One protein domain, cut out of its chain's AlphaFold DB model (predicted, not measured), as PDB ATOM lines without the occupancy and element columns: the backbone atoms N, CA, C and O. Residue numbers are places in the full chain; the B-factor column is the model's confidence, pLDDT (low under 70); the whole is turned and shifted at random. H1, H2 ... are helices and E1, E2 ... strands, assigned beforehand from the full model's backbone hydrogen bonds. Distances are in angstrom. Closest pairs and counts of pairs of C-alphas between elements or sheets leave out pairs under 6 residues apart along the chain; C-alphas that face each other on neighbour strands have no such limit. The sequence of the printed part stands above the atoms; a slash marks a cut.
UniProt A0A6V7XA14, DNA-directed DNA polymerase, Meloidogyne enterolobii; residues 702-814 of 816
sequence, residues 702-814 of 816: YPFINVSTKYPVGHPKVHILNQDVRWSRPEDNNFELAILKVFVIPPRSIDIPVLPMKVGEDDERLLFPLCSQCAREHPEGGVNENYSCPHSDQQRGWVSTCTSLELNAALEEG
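What this domain is: This is residues 702 to 814 of the 816 residues of the protein "DNA-directed DNA polymerase" of Meloidogyne enterolobii (UniProt A0A6V7XA14). Little regular structure: mostly loops, built round a two-stranded antiparallel ribbon, E1 and E4, with H4 folded back near one end and a smaller antiparallel hairpin, E2 and E3, packed on H2 near the other; H1 sticks out. Find 113 residues, mixed in class, 44 in named elements, ordered H1 E1 E2 E3 H2 H3 E4 H4. The whole is only just compact, close to loose: radius of gyration of the C-alphas 15.9 A, spans 47 by 36 by 29 A.

How they stand to each other: Begin at E1, residues 739 to 744, and E4, residues 798 to 803, antiparallel at 152 degrees; N 742 and O 800, 2.9 A apart, are within hydrogen-bond range. H4, residues 804 to 812, comes closest to E1 at the C-alphas of Ser 804 and Ile 739, 6.1 A. In the hairpin of E2, residues 757 to 759, and E3, residues 765 to 767, N 759 and O 765 are 2.9 A apart. H2, residues 772 to 777, touches H3, residues 793 to 796; their closest C-alphas, Ser 772 and Arg 796, are 5.0 A apart. Every O i to N i+4 pair is within range in H1, residues 702 to 708, H2 and H4; H3 is too short for one.

Where its parts are: From C-alpha 739 at (290.896, 300.011, 170.830) E1 runs 14.1 A; E4 runs 15.3 A. H4 runs 12.2 A to C-alpha 812 at (275.502, 302.358, 162.078).

The domain as a whole: The farthest C-alphas, Gly 714 and Asn 786, are 49.7 A apart. The printed part has no cut; links H1 to E1, E1 to E2 and H2 to H3 are long. Residues 761 to 763 and 782 have pLDDT under 70.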
ATOM      1  N   TYR A 702     276.912 306.722 184.660       91.75
ATOM      2  CA  TYR A 702     278.159 305.941 184.715       91.75
ATOM      3  C   TYR A 702     278.042 304.649 185.550       91.75
ATOM      4  O   TYR A 702     278.471 303.603 185.062       91.75
ATOM      5  N   PRO A 703     277.466 304.655 186.772       92.12
ATOM      6  CA  PRO A 703     277.174 303.415 187.494       92.12
ATOM      7  C   PRO A 703     276.306 302.423 186.714       92.12
ATOM      8  O   PRO A 703     276.606 301.230 186.733       92.12
ATOM      9  N   PHE A 704     275.275 302.900 186.005       91.69
ATOM     10  CA  PHE A 704     274.429 302.046 185.173       91.69
ATOM     11  C   PHE A 704     275.253 301.344 184.087       91.69
ATOM     12  O   PHE A 704     275.185 300.122 183.974       91.69
ATOM     13  N   ILE A 705     276.091 302.088 183.355       90.94
ATOM     14  CA  ILE A 705     276.971 301.530 182.315       90.94
ATOM     15  C   ILE A 705     277.988 300.540 182.906       90.94
ATOM     16  O   ILE A 705     278.162 299.451 182.362       90.94
ATOM     17  N   ASN A 706     278.591 300.856 184.061       90.25
ATOM     18  CA  ASN A 706     279.539 299.966 184.745       90.25
ATOM     19  C   ASN A 706     278.933 298.597 185.114       90.25
ATOM     20  O   ASN A 706     279.664 297.612 185.197       90.25
ATOM     21  N   VAL A 707     277.622 298.532 185.373       89.12
ATOM     22  CA  VAL A 707     276.905 297.289 185.713       89.12
ATOM     23  C   VAL A 707     276.390 296.561 184.471       89.12
ATOM     24  O   VAL A 707     276.393 295.332 184.447       89.12
ATOM     25  N   SER A 708     275.927 297.295 183.459       89.75
ATOM     26  CA  SER A 708     275.235 296.720 182.299       89.75
ATOM     27  C   SER A 708     276.158 296.340 181.141       89.75
ATOM     28  O   SER A 708     275.768 295.539 180.292       89.75
ATOM     29  N   THR A 709     277.379 296.879 181.096       87.88
ATOM     30  CA  THR A 709     278.274 296.764 179.933       87.88
ATOM     31  C   THR A 709     279.489 295.876 180.212       87.88
ATOM     32  O   THR A 709     280.006 295.807 181.328       87.88
ATOM     33  N   LYS A 710     279.974 295.177 179.176       88.25
ATOM     34  CA  LYS A 710     281.224 294.402 179.231       88.25
ATOM     35  C   LYS A 710     282.431 295.319 179.025       88.25
ATOM     36  O   LYS A 710     282.442 296.124 178.102       88.25
ATOM     37  N   TYR A 711     283.474 295.127 179.830       88.44
ATOM     38  CA  TYR A 711     284.738 295.863 179.725       88.44
ATOM     39  C   TYR A 711     285.887 294.943 179.294       88.44
ATOM     40  O   TYR A 711     285.917 293.781 179.717       88.44
ATOM     41  N   PRO A 712     286.865 295.447 178.516       87.75
ATOM     42  CA  PRO A 712     288.104 294.721 178.273       87.75
ATOM     43  C   PRO A 712     288.904 294.579 179.578       87.75
ATOM     44  O   PRO A 712     288.996 295.507 180.383       87.75
ATOM     45  N   VAL A 713     289.496 293.401 179.791       89.44
ATOM     46  CA  VAL A 713     290.298 293.068 180.980       89.44
ATOM     47  C   VAL A 713     291.587 292.354 180.575       89.44
ATOM     48  O   VAL A 713     291.665 291.743 179.513       89.44
ATOM     49  N   GLY A 714     292.599 292.395 181.440       90.50
ATOM     50  CA  GLY A 714     293.918 291.836 181.152       90.50
ATOM     51  C   GLY A 714     294.735 292.646 180.140       90.50
ATOM     52  O   GLY A 714     294.424 293.797 179.839       90.50
ATOM     53  N   HIS A 715     295.845 292.063 179.682       89.81
ATOM     54  CA  HIS A 715     296.690 292.675 178.657       89.81
ATOM     55  C   HIS A 715     296.124 292.377 177.260       89.81
ATOM     56  O   HIS A 715     295.764 291.226 177.003       89.81
ATOM     57  N   PRO A 716     296.059 293.377 176.363       89.06
ATOM     58  CA  PRO A 716     295.552 293.184 175.015       89.06
ATOM     59  C   PRO A 716     296.529 292.356 174.179       89.06
ATOM     60  O   PRO A 716     297.740 292.342 174.420       89.06
ATOM     61  N   LYS A 717     295.999 291.711 173.141       88.38
ATOM     62  CA  LYS A 717     296.814 291.236 172.027       88.38
ATOM     63  C   LYS A 717     297.055 292.414 171.086       88.38
ATOM     64  O   LYS A 717     296.101 293.009 170.597       88.38
ATOM     65  N   VAL A 718     298.320 292.747 170.853       86.94
ATOM     66  CA  VAL A 718     298.699 293.828 169.937       86.94
ATOM     67  C   VAL A 718     298.674 293.307 168.506       86.94
ATOM     68  O   VAL A 718     299.261 292.266 168.210       86.94
ATOM     69  N   HIS A 719     297.980 294.034 167.640       84.44
ATOM     70  CA  HIS A 719     297.941 293.810 166.203       84.44
ATOM     71  C   HIS A 719     298.517 295.051 165.522       84.44
ATOM     72  O   HIS A 719     297.888 296.102 165.553       84.44
ATOM     73  N   ILE A 720     299.706 294.925 164.935       77.00
ATOM     74  CA  ILE A 720     300.320 295.994 164.140       77.00
ATOM     75  C   ILE A 720     299.830 295.801 162.706       77.00
ATOM     76  O   ILE A 720     300.274 294.884 162.015       77.00
ATOM     77  N   LEU A 721     298.834 296.590 162.308       71.44
ATOM     78  CA  LEU A 721     298.167 296.492 161.013       71.44
ATOM     79  C   LEU A 721     298.124 297.878 160.371       71.44
ATOM     80  O   LEU A 721     297.261 298.682 160.703       71.44
ATOM     81  N   ASN A 722     299.029 298.127 159.427       75.25
ATOM     82  CA  ASN A 722     299.032 299.331 158.594       75.25
ATOM     83  C   ASN A 722     298.519 298.968 157.197       75.25
ATOM     84  O   ASN A 722     299.290 298.861 156.247       75.25
ATOM     85  N   GLN A 723     297.221 298.681 157.102       82.75
ATOM     86  CA  GLN A 723     296.570 298.284 155.855       82.75
ATOM     87  C   GLN A 723     295.252 299.031 155.665       82.75
ATOM     88  O   GLN A 723     294.544 299.304 156.636       82.75
ATOM     89  N   ASP A 724     294.905 299.295 154.409       86.31
ATOM     90  CA  ASP A 724     293.615 299.882 154.068       86.31
ATOM     91  C   ASP A 724     292.476 298.914 154.404       86.31
ATOM     92  O   ASP A 724     292.533 297.711 154.122       86.31
ATOM     93  N   VAL A 725     291.410 299.462 154.978       89.25
ATOM     94  CA  VAL A 725     290.157 298.757 155.254       89.25
ATOM     95  C   VAL A 725     289.000 299.492 154.585       89.25
ATOM     96  O   VAL A 725     289.097 300.672 154.262       89.25
ATOM     97  N   ARG A 726     287.903 298.778 154.332       88.62
ATOM     98  CA  ARG A 726     286.659 299.349 153.798       88.62
ATOM     99  C   ARG A 726     285.517 298.935 154.706       88.62
ATOM    100  O   ARG A 726     284.825 297.965 154.410       88.62
ATOM    101  N   TRP A 727     285.404 299.604 155.844       95.31
ATOM    102  CA  TRP A 727     284.387 299.311 156.844       95.31
ATOM    103  C   TRP A 727     283.272 300.333 156.706       95.31
ATOM    104  O   TRP A 727     283.508 301.521 156.808       95.31
ATOM    105  N   SER A 728     282.065 299.873 156.422       94.88
ATOM    106  CA  SER A 728     280.883 300.727 156.239       94.88
ATOM    107  C   SER A 728     279.719 300.299 157.125       94.88
ATOM    108  O   SER A 728     278.701 300.982 157.190       94.88
ATOM    109  N   ARG A 729     279.852 299.141 157.780       96.38
ATOM    110  CA  ARG A 729     278.880 298.578 158.710       96.38
ATOM    111  C   ARG A 729     279.591 297.942 159.905       96.38
ATOM    112  O   ARG A 729     280.733 297.500 159.755       96.38
ATOM    113  N   PRO A 730     278.933 297.830 161.072       95.50
ATOM    114  CA  PRO A 730     279.513 297.189 162.254       95.50
ATOM    115  C   PRO A 730     280.073 295.787 162.004       95.50
ATOM    116  O   PRO A 730     281.070 295.414 162.619       95.50
ATOM    117  N   GLU A 731     279.466 295.015 161.097       95.50
ATOM    118  CA  GLU A 731     279.892 293.648 160.781       95.50
ATOM    119  C   GLU A 731     281.248 293.587 160.063       95.50
ATOM    120  O   GLU A 731     281.892 292.537 160.066       95.50
ATOM    121  N   ASP A 732     281.703 294.696 159.474       94.50
ATOM    122  CA  ASP A 732     283.008 294.772 158.816       94.50
ATOM    123  C   ASP A 732     284.162 294.830 159.843       94.50
ATOM    124  O   ASP A 732     285.298 294.427 159.555       94.50
ATOM    125  N   ASN A 733     283.875 295.298 161.065       92.81
ATOM    126  CA  ASN A 733     284.838 295.387 162.154       92.81
ATOM    127  C   ASN A 733     284.974 294.044 162.894       92.81
ATOM    128  O   ASN A 733     284.226 293.721 163.817       92.81
ATOM    129  N   ASN A 734     286.017 293.291 162.549       90.75
ATOM    130  CA  ASN A 734     286.319 291.989 163.153       90.75
ATOM    131  C   ASN A 734     286.980 292.063 164.548       90.75
ATOM    132  O   ASN A 734     287.385 291.030 165.090       90.75
ATOM    133  N   PHE A 735     287.139 293.256 165.131       90.75
ATOM    134  CA  PHE A 735     287.825 293.462 166.409       90.75
ATOM    135  C   PHE A 735     286.841 293.846 167.522       90.75
ATOM    136  O   PHE A 735     286.596 295.021 167.795       90.75
ATOM    137  N   GLU A 736     286.292 292.841 168.205       88.56
ATOM    138  CA  GLU A 736     285.385 293.032 169.342       88.56
ATOM    139  C   GLU A 736     286.135 293.505 170.606       88.56
ATOM    140  O   GLU A 736     287.192 292.974 170.951       88.56
ATOM    141  N   LEU A 737     285.567 294.486 171.324       90.88
ATOM    142  CA  LEU A 737     286.119 295.088 172.553       90.88
ATOM    143  C   LEU A 737     287.577 295.563 172.409       90.88
ATOM    144  O   LEU A 737     288.378 295.467 173.343       90.88
ATOM    145  N   ALA A 738     287.914 296.090 171.233       92.00
ATOM    146  CA  ALA A 738     289.243 296.586 170.907       92.00
ATOM    147  C   ALA A 738     289.337 298.113 171.014       92.00
ATOM    148  O   ALA A 738     288.334 298.827 170.995       92.00
ATOM    149  N   ILE A 739     290.570 298.610 171.099       92.31
ATOM    150  CA  ILE A 739     290.896 300.011 170.830       92.31
ATOM    151  C   ILE A 739     291.571 300.030 169.468       92.31
ATOM    152  O   ILE A 739     292.527 299.284 169.247       92.31
ATOM    153  N   LEU A 740     291.048 300.855 168.568       92.62
ATOM    154  CA  LEU A 740     291.500 300.952 167.190       92.62
ATOM    155  C   LEU A 740     291.977 302.371 166.910       92.62
ATOM    156  O   LEU A 740     291.440 303.330 167.462       92.62
ATOM    157  N   LYS A 741     292.962 302.493 166.023       91.94
ATOM    158  CA  LYS A 741     293.353 303.759 165.406       91.94
ATOM    159  C   LYS A 741     293.091 303.628 163.915       91.94
ATOM    160  O   LYS A 741     293.735 302.830 163.245       91.94
ATOM    161  N   VAL A 742     292.080 304.343 163.438       92.38
ATOM    162  CA  VAL A 742     291.537 304.213 162.082       92.38
ATOM    163  C   VAL A 742     291.290 305.588 161.485       92.38
ATOM    164  O   VAL A 742     290.940 306.530 162.196       92.38
ATOM    165  N   PHE A 743     291.477 305.717 160.176       93.75
ATOM    166  CA  PHE A 743     291.010 306.892 159.453       93.75
ATOM    167  C   PHE A 743     289.510 306.740 159.201       93.75
ATOM    168  O   PHE A 743     289.103 305.748 158.610       93.75
ATOM    169  N   VAL A 744     288.712 307.698 159.672       95.50
ATOM    170  CA  VAL A 744     287.246 307.672 159.564       95.50
ATOM    171  C   VAL A 744     286.741 308.818 158.706       95.50
ATOM    172  O   VAL A 744     287.276 309.929 158.765       95.50
ATOM    173  N   ILE A 745     285.680 308.568 157.947       96.12
ATOM    174  CA  ILE A 745     284.991 309.524 157.083       96.12
ATOM    175  C   ILE A 745     283.530 309.615 157.548       96.12
ATOM    176  O   ILE A 745     282.777 308.657 157.391       96.12
ATOM    177  N   PRO A 746     283.079 310.757 158.100       96.06
ATOM    178  CA  PRO A 746     281.676 310.920 158.486       96.06
ATOM    179  C   PRO A 746     280.716 310.922 157.287       96.06
ATOM    180  O   PRO A 746     281.125 311.264 156.167       96.06
ATOM    181  N   PRO A 747     279.408 310.697 157.501       95.19
ATOM    182  CA  PRO A 747     278.382 310.993 156.506       95.19
ATOM    183  C   PRO A 747     278.289 312.505 156.245       95.19
ATOM    184  O   PRO A 747     278.761 313.335 157.028       95.19
ATOM    185  N   ARG A 748     277.696 312.897 155.108       91.81
ATOM    186  CA  ARG A 748     277.523 314.324 154.763       91.81
ATOM    187  C   ARG A 748     276.487 315.027 155.640       91.81
ATOM    188  O   ARG A 748     276.574 316.240 155.793       91.81
ATOM    189  N   SER A 749     275.541 314.275 156.195       88.56
ATOM    190  CA  SER A 749     274.479 314.767 157.069       88.56
ATOM    191  C   SER A 749     274.104 313.685 158.073       88.56
ATOM    192  O   SER A 749     274.017 312.519 157.698       88.56
ATOM    193  N   ILE A 750     273.885 314.087 159.323       90.88
ATOM    194  CA  ILE A 750     273.406 313.260 160.438       90.88
ATOM    195  C   ILE A 750     272.915 314.198 161.549       90.88
ATOM    196  O   ILE A 750     273.479 315.280 161.727       90.88
ATOM    197  N   ASP A 751     271.904 313.778 162.305       84.88
ATOM    198  CA  ASP A 751     271.333 314.570 163.402       84.88
ATOM    199  C   ASP A 751     272.315 314.736 164.571       84.88
ATOM    200  O   ASP A 751     272.489 315.828 165.117       84.88
ATOM    201  N   ILE A 752     272.976 313.644 164.967       88.75
ATOM    202  CA  ILE A 752     273.858 313.596 166.136       88.75
ATOM    203  C   ILE A 752     275.191 312.963 165.718       88.75
ATOM    204  O   ILE A 752     275.328 311.745 165.746       88.75
ATOM    205  N   PRO A 753     276.217 313.763 165.367       91.06
ATOM    206  CA  PRO A 753     277.522 313.223 164.988       91.06
ATOM    207  C   PRO A 753     278.128 312.395 166.128       91.06
ATOM    208  O   PRO A 753     278.114 312.854 167.270       91.06
ATOM    209  N   VAL A 754     278.651 311.201 165.835       92.50
ATOM    210  CA  VAL A 754     279.042 310.206 166.851       92.50
ATOM    211  C   VAL A 754     280.475 310.396 167.341       92.50
ATOM    212  O   VAL A 754     280.695 310.530 168.545       92.50
ATOM    213  N   LEU A 755     281.450 310.422 166.426       93.44
ATOM    214  CA  LEU A 755     282.864 310.413 166.799       93.44
ATOM    215  C   LEU A 755     283.384 311.822 167.119       93.44
ATOM    216  O   LEU A 755     283.174 312.753 166.334       93.44
ATOM    217  N   PRO A 756     284.094 311.994 168.247       91.50
ATOM    218  CA  PRO A 756     284.701 313.267 168.593       91.50
ATOM    219  C   PRO A 756     286.018 313.521 167.846       91.50
ATOM    220  O   PRO A 756     286.752 312.606 167.467       91.50
ATOM    221  N   MET A 757     286.372 314.800 167.735       87.75
ATOM    222  CA  MET A 757     287.694 315.277 167.340       87.75
ATOM    223  C   MET A 757     288.119 316.422 168.258       87.75
ATOM    224  O   MET A 757     287.332 317.320 168.556       87.75
ATOM    225  N   LYS A 758     289.382 316.416 168.683       85.81
ATOM    226  CA  LYS A 758     289.987 317.559 169.367       85.81
ATOM    227  C   LYS A 758     290.626 318.506 168.356       85.81
ATOM    228  O   LYS A 758     291.359 318.061 167.473       85.81
ATOM    229  N   VAL A 759     290.335 319.798 168.478       82.88
ATOM    230  CA  VAL A 759     290.776 320.837 167.538       82.88
ATOM    231  C   VAL A 759     291.465 321.964 168.292       82.88
ATOM    232  O   VAL A 759     290.909 322.475 169.254       82.88
ATOM    233  N   GLY A 760     292.655 322.354 167.841       70.38
ATOM    234  CA  GLY A 760     293.517 323.339 168.505       70.38
ATOM    235  C   GLY A 760     294.904 322.753 168.785       70.38
ATOM    236  O   GLY A 760     295.038 321.537 168.900       70.38
ATOM    237  N   GLU A 761     295.939 323.598 168.825       58.09
ATOM    238  CA  GLU A 761     297.317 323.170 169.148       58.09
ATOM    239  C   GLU A 761     297.671 323.414 170.624       58.09
ATOM    240  O   GLU A 761     298.306 322.553 171.229       58.09
ATOM    241  N   ASP A 762     297.196 324.520 171.216       51.72
ATOM    242  CA  ASP A 762     297.487 324.899 172.612       51.72
ATOM    243  C   ASP A 762     296.287 324.750 173.570       51.72
ATOM    244  O   ASP A 762     296.478 324.500 174.760       51.72
ATOM    245  N   ASP A 763     295.053 324.866 173.062       58.09
ATOM    246  CA  ASP A 763     293.809 324.629 173.811       58.09
ATOM    247  C   ASP A 763     292.881 323.733 172.977       58.09
ATOM    248  O   ASP A 763     292.218 324.171 172.034       58.09
ATOM    249  N   GLU A 764     292.927 322.431 173.259       75.44
ATOM    250  CA  GLU A 764     292.181 321.419 172.517       75.44
ATOM    251  C   GLU A 764     290.676 321.530 172.803       75.44
ATOM    252  O   GLU A 764     290.178 321.079 173.839       75.44
ATOM    253  N   ARG A 765     289.911 322.046 171.840       81.81
ATOM    254  CA  ARG A 765     288.449 322.041 171.889       81.81
ATOM    255  C   ARG A 765     287.907 320.696 171.422       81.81
ATOM    256  O   ARG A 765     288.195 320.257 170.309       81.81
ATOM    257  N   LEU A 766     287.090 320.051 172.251       86.88
ATOM    258  CA  LEU A 766     286.369 318.838 171.868       86.88
ATOM    259  C   LEU A 766     285.159 319.203 170.999       86.88
ATOM    260  O   LEU A 766     284.255 319.896 171.461       86.88
ATOM    261  N   LEU A 767     285.135 318.717 169.761       87.69
ATOM    262  CA  LEU A 767     284.051 318.913 168.802       87.69
ATOM    263  C   LEU A 767     283.548 317.561 168.286       87.69
ATOM    264  O   LEU A 767     284.273 316.571 168.313       87.69
ATOM    265  N   PHE A 768     282.327 317.538 167.754       90.56
ATOM    266  CA  PHE A 768     281.748 316.383 167.057       90.56
ATOM    267  C   PHE A 768     281.424 316.777 165.602       90.56
ATOM    268  O   PHE A 768     280.268 317.073 165.295       90.56
ATOM    269  N   PRO A 769     282.435 316.913 164.719       90.00
ATOM    270  CA  PRO A 769     282.246 317.468 163.381       90.00
ATOM    271  C   PRO A 769     281.908 316.406 162.322       90.00
ATOM    272  O   PRO A 769     282.296 315.249 162.434       90.00
ATOM    273  N   LEU A 770     281.288 316.839 161.219       93.25
ATOM    274  CA  LEU A 770     281.140 316.038 159.985       93.25
ATOM    275  C   LEU A 770     282.221 316.320 158.933       93.25
ATOM    276  O   LEU A 770     282.266 315.689 157.874       93.25
ATOM    277  N   CYS A 771     283.086 317.295 159.210       93.25
ATOM    278  CA  CYS A 771     284.237 317.629 158.390       93.25
ATOM    279  C   CYS A 771     285.367 318.162 159.271       93.25
ATOM    280  O   CYS A 771     285.241 319.229 159.879       93.25
ATOM    281  N   SER A 772     286.481 317.429 159.314       91.69
ATOM    282  CA  SER A 772     287.654 317.813 160.096       91.69
ATOM    283  C   SER A 772     288.259 319.131 159.608       91.69
ATOM    284  O   SER A 772     288.642 319.971 160.420       91.69
ATOM    285  N   GLN A 773     288.286 319.357 158.291       89.75
ATOM    286  CA  GLN A 773     288.791 320.597 157.708       89.75
ATOM    287  C   GLN A 773     287.937 321.813 158.096       89.75
ATOM    288  O   GLN A 773     288.489 322.797 158.583       89.75
ATOM    289  N   CYS A 774     286.605 321.725 158.000       90.06
ATOM    290  CA  CYS A 774     285.711 322.805 158.437       90.06
ATOM    291  C   CYS A 774     285.899 323.131 159.922       90.06
ATOM    292  O   CYS A 774     285.955 324.298 160.295       90.06
ATOM    293  N   ALA A 775     286.033 322.104 160.767       89.31
ATOM    294  CA  ALA A 775     286.248 322.293 162.197       89.31
ATOM    295  C   ALA A 775     287.578 323.004 162.504       89.31
ATOM    296  O   ALA A 775     287.641 323.803 163.433       89.31
ATOM    297  N   ARG A 776     288.635 322.744 161.720       86.25
ATOM    298  CA  ARG A 776     289.937 323.427 161.852       86.25
ATOM    299  C   ARG A 776     289.921 324.856 161.312       86.25
ATOM    300  O   ARG A 776     290.635 325.700 161.843       86.25
ATOM    301  N   GLU A 777     289.164 325.117 160.250       85.25
ATOM    302  CA  GLU A 777     289.031 326.451 159.644       85.25
ATOM    303  C   GLU A 777     288.137 327.375 160.477       85.25
ATOM    304  O   GLU A 777     288.402 328.573 160.566       85.25
ATOM    305  N   HIS A 778     287.119 326.811 161.128       83.69
ATOM    306  CA  HIS A 778     286.129 327.540 161.918       83.69
ATOM    307  C   HIS A 778     285.954 326.928 163.325       83.69
ATOM    308  O   HIS A 778     284.857 326.486 163.673       83.69
ATOM    309  N   PRO A 779     287.009 326.902 164.163       75.00
ATOM    310  CA  PRO A 779     286.995 326.214 165.461       75.00
ATOM    311  C   PRO A 779     286.066 326.861 166.498       75.00
ATOM    312  O   PRO A 779     285.583 326.192 167.417       75.00
ATOM    313  N   GLU A 780     285.787 328.158 166.354       74.94
ATOM    314  CA  GLU A 780     284.843 328.896 167.202       74.94
ATOM    315  C   GLU A 780     283.381 328.688 166.775       74.94
ATOM    316  O   GLU A 780     282.474 328.888 167.583       74.94
ATOM    317  N   GLY A 781     283.171 328.157 165.566       70.94
ATOM    318  CA  GLY A 781     281.865 327.888 164.979       70.94
ATOM    319  C   GLY A 781     281.163 329.128 164.415       70.94
ATOM    320  O   GLY A 781     281.636 330.256 164.516       70.94
ATOM    321  N   GLY A 782     280.009 328.886 163.795       67.31
ATOM    322  CA  GLY A 782     279.074 329.882 163.276       67.31
ATOM    323  C   GLY A 782     277.847 329.170 162.702       67.31
ATOM    324  O   GLY A 782     277.982 328.084 162.141       67.31
ATOM    325  N   VAL A 783     276.648 329.737 162.866       70.19
ATOM    326  CA  VAL A 783     275.420 329.165 162.287       70.19
ATOM    327  C   VAL A 783     275.236 329.744 160.889       70.19
ATOM    328  O   VAL A 783     275.048 330.948 160.734       70.19
ATOM    329  N   ASN A 784     275.307 328.891 159.870       76.44
ATOM    330  CA  ASN A 784     274.977 329.250 158.497       76.44
ATOM    331  C   ASN A 784     274.097 328.152 157.897       76.44
ATOM    332  O   ASN A 784     274.596 327.115 157.467       76.44
ATOM    333  N   GLU A 785     272.789 328.406 157.869       74.00
ATOM    334  CA  GLU A 785     271.767 327.474 157.374       74.00
ATOM    335  C   GLU A 785     271.971 327.082 155.899       74.00
ATOM    336  O   GLU A 785     271.509 326.029 155.471       74.00
ATOM    337  N   ASN A 786     272.713 327.889 155.132       80.19
ATOM    338  CA  ASN A 786     272.977 327.661 153.710       80.19
ATOM    339  C   ASN A 786     274.368 327.060 153.436       80.19
ATOM    340  O   ASN A 786     274.787 326.976 152.279       80.19
ATOM    341  N   TYR A 787     275.130 326.686 154.468       82.31
ATOM    342  CA  TYR A 787     276.477 326.152 154.282       82.31
ATOM    343  C   TYR A 787     276.450 324.690 153.820       82.31
ATOM    344  O   TYR A 787     275.962 323.809 154.521       82.31
ATOM    345  N   SER A 788     277.063 324.420 152.665       85.81
ATOM    346  CA  SER A 788     277.340 323.064 152.184       85.81
ATOM    347  C   SER A 788     278.846 322.851 152.094       85.81
ATOM    348  O   SER A 788     279.562 323.647 151.486       85.81
ATOM    349  N   CYS A 789     279.337 321.783 152.720       89.56
ATOM    350  CA  CYS A 789     280.764 321.497 152.802       89.56
ATOM    351  C   CYS A 789     281.335 321.083 151.425       89.56
ATOM    352  O   CYS A 789     280.963 320.016 150.919       89.56
ATOM    353  N   PRO A 790     282.283 321.849 150.838       91.94
ATOM    354  CA  PRO A 790     282.872 321.533 149.533       91.94
ATOM    355  C   PRO A 790     284.014 320.508 149.619       91.94
ATOM    356  O   PRO A 790     284.558 320.095 148.598       91.94
ATOM    357  N   HIS A 791     284.413 320.118 150.831       93.44
ATOM    358  CA  HIS A 791     285.560 319.252 151.059       93.44
ATOM    359  C   HIS A 791     285.313 317.814 150.566       93.44
ATOM    360  O   HIS A 791     284.211 317.263 150.674       93.44
ATOM    361  N   SER A 792     286.374 317.207 150.034       94.25
ATOM    362  CA  SER A 792     286.425 315.786 149.667       94.25
ATOM    363  C   SER A 792     286.391 314.882 150.901       94.25
ATOM    364  O   SER A 792     286.654 315.331 152.015       94.25
ATOM    365  N   ASP A 793     286.120 313.592 150.715       93.00
ATOM    366  CA  ASP A 793     286.053 312.632 151.824       93.00
ATOM    367  C   ASP A 793     287.379 312.527 152.592       93.00
ATOM    368  O   ASP A 793     287.377 312.534 153.821       93.00
ATOM    369  N   GLN A 794     288.513 312.600 151.888       90.62
ATOM    370  CA  GLN A 794     289.839 312.647 152.510       90.62
ATOM    371  C   GLN A 794     290.045 313.897 153.383       90.62
ATOM    372  O   GLN A 794     290.689 313.833 154.425       90.62
ATOM    373  N   GLN A 795     289.514 315.051 152.969       91.25
ATOM    374  CA  GLN A 795     289.602 316.296 153.745       91.25
ATOM    375  C   GLN A 795     288.602 316.329 154.907       91.25
ATOM    376  O   GLN A 795     288.835 316.997 155.913       91.25
ATOM    377  N   ARG A 796     287.470 315.637 154.762       93.88
ATOM    378  CA  ARG A 796     286.437 315.531 155.794       93.88
ATOM    379  C   ARG A 796     286.850 314.571 156.902       93.88
ATOM    380  O   ARG A 796     286.541 314.846 158.060       93.88
ATOM    381  N   GLY A 797     287.544 313.493 156.549       93.88
ATOM    382  CA  GLY A 797     287.976 312.466 157.484       93.88
ATOM    383  C   GLY A 797     289.133 312.874 158.397       93.88
ATOM    384  O   GLY A 797     289.737 313.943 158.254       93.88
ATOM    385  N   TRP A 798     289.413 312.032 159.388       93.31
ATOM    386  CA  TRP A 798     290.548 312.166 160.306       93.31
ATOM    387  C   TRP A 798     290.942 310.813 160.894       93.31
ATOM    388  O   TRP A 798     290.158 309.870 160.893       93.31
ATOM    389  N   VAL A 799     292.156 310.728 161.444       91.94
ATOM    390  CA  VAL A 799     292.565 309.573 162.251       91.94
ATOM    391  C   VAL A 799     291.913 309.670 163.628       91.94
ATOM    392  O   VAL A 799     292.206 310.587 164.396       91.94
ATOM    393  N   SER A 800     291.035 308.721 163.934       92.31
ATOM    394  CA  SER A 800     290.383 308.562 165.226       92.31
ATOM    395  C   SER A 800     291.015 307.401 165.987       92.31
ATOM    396  O   SER A 800     291.217 306.326 165.426       92.31
ATOM    397  N   THR A 801     291.320 307.611 167.269       92.31
ATOM    398  CA  THR A 801     291.587 306.507 168.200       92.31
ATOM    399  C   THR A 801     290.342 306.309 169.050       92.31
ATOM    400  O   THR A 801     290.021 307.168 169.869       92.31
ATOM    401  N   CYS A 802     289.622 305.211 168.845       93.12
ATOM    402  CA  CYS A 802     288.320 304.964 169.464       93.12
ATOM    403  C   CYS A 802     288.154 303.501 169.883       93.12
ATOM    404  O   CYS A 802     288.931 302.618 169.506       93.12
ATOM    405  N   THR A 803     287.141 303.243 170.708       93.12
ATOM    406  CA  THR A 803     286.752 301.868 171.030       93.12
ATOM    407  C   THR A 803     285.992 301.234 169.866       93.12
ATOM    408  O   THR A 803     285.313 301.922 169.104       93.12
ATOM    409  N   SER A 804     286.037 299.906 169.754       93.62
ATOM    410  CA  SER A 804     285.245 299.168 168.763       93.62
ATOM    411  C   SER A 804     283.746 299.450 168.894       93.62
ATOM    412  O   SER A 804     283.033 299.433 167.901       93.62
ATOM    413  N   LEU A 805     283.266 299.716 170.116       92.00
ATOM    414  CA  LEU A 805     281.865 300.043 170.390       92.00
ATOM    415  C   LEU A 805     281.482 301.404 169.795       92.00
ATOM    416  O   LEU A 805     280.464 301.506 169.120       92.00
ATOM    417  N   GLU A 806     282.309 302.429 170.006       92.75
ATOM    418  CA  GLU A 806     282.088 303.761 169.426       92.75
ATOM    419  C   GLU A 806     282.228 303.750 167.904       92.75
ATOM    420  O   GLU A 806     281.452 304.411 167.220       92.75
ATOM    421  N   LEU A 807     283.195 302.995 167.369       95.75
ATOM    422  CA  LEU A 807     283.351 302.839 165.925       95.75
ATOM    423  C   LEU A 807     282.118 302.169 165.315       95.75
ATOM    424  O   LEU A 807     281.585 302.677 164.340       95.75
ATOM    425  N   ASN A 808     281.628 301.080 165.909       96.06
ATOM    426  CA  ASN A 808     280.444 300.385 165.408       96.06
ATOM    427  C   ASN A 808     279.200 301.283 165.451       96.06
ATOM    428  O   ASN A 808     278.500 301.368 164.450       96.06
ATOM    429  N   ALA A 809     278.981 302.030 166.538       94.81
ATOM    430  CA  ALA A 809     277.899 303.017 166.601       94.81
ATOM    431  C   ALA A 809     278.037 304.107 165.519       94.81
ATOM    432  O   ALA A 809     277.051 304.557 164.953       94.81
ATOM    433  N   ALA A 810     279.263 304.525 165.191       96.19
ATOM    434  CA  ALA A 810     279.493 305.465 164.096       96.19
ATOM    435  C   ALA A 810     279.193 304.839 162.722       96.19
ATOM    436  O   ALA A 810     278.602 305.493 161.866       96.19
ATOM    437  N   LEU A 811     279.565 303.576 162.504       96.75
ATOM    438  CA  LEU A 811     279.271 302.851 161.264       96.75
ATOM    439  C   LEU A 811     277.755 302.659 161.060       96.75
ATOM    440  O   LEU A 811     277.277 302.812 159.941       96.75
ATOM    441  N   GLU A 812     276.983 302.401 162.126       96.56
ATOM    442  CA  GLU A 812     275.502 302.358 162.078       96.56
ATOM    443  C   GLU A 812     274.900 303.671 161.566       96.56
ATOM    444  O   GLU A 812     273.927 303.678 160.815       96.56
ATOM    445  N   GLU A 813     275.539 304.777 161.928       95.75
ATOM    446  CA  GLU A 813     275.155 306.133 161.564       95.75
ATOM    447  C   GLU A 813     275.772 306.609 160.227       95.75
ATOM    448  O   GLU A 813     275.691 307.787 159.870       95.75
ATOM    449  N   GLY A 814     276.393 305.706 159.457       95.62
ATOM    450  CA  GLY A 814     276.855 305.962 158.088       95.62
ATOM    451  C   GLY A 814     278.278 306.514 157.950       95.62
ATOM    452  O   GLY A 814     278.593 307.123 156.924       95.62
TER     453      GLY A 814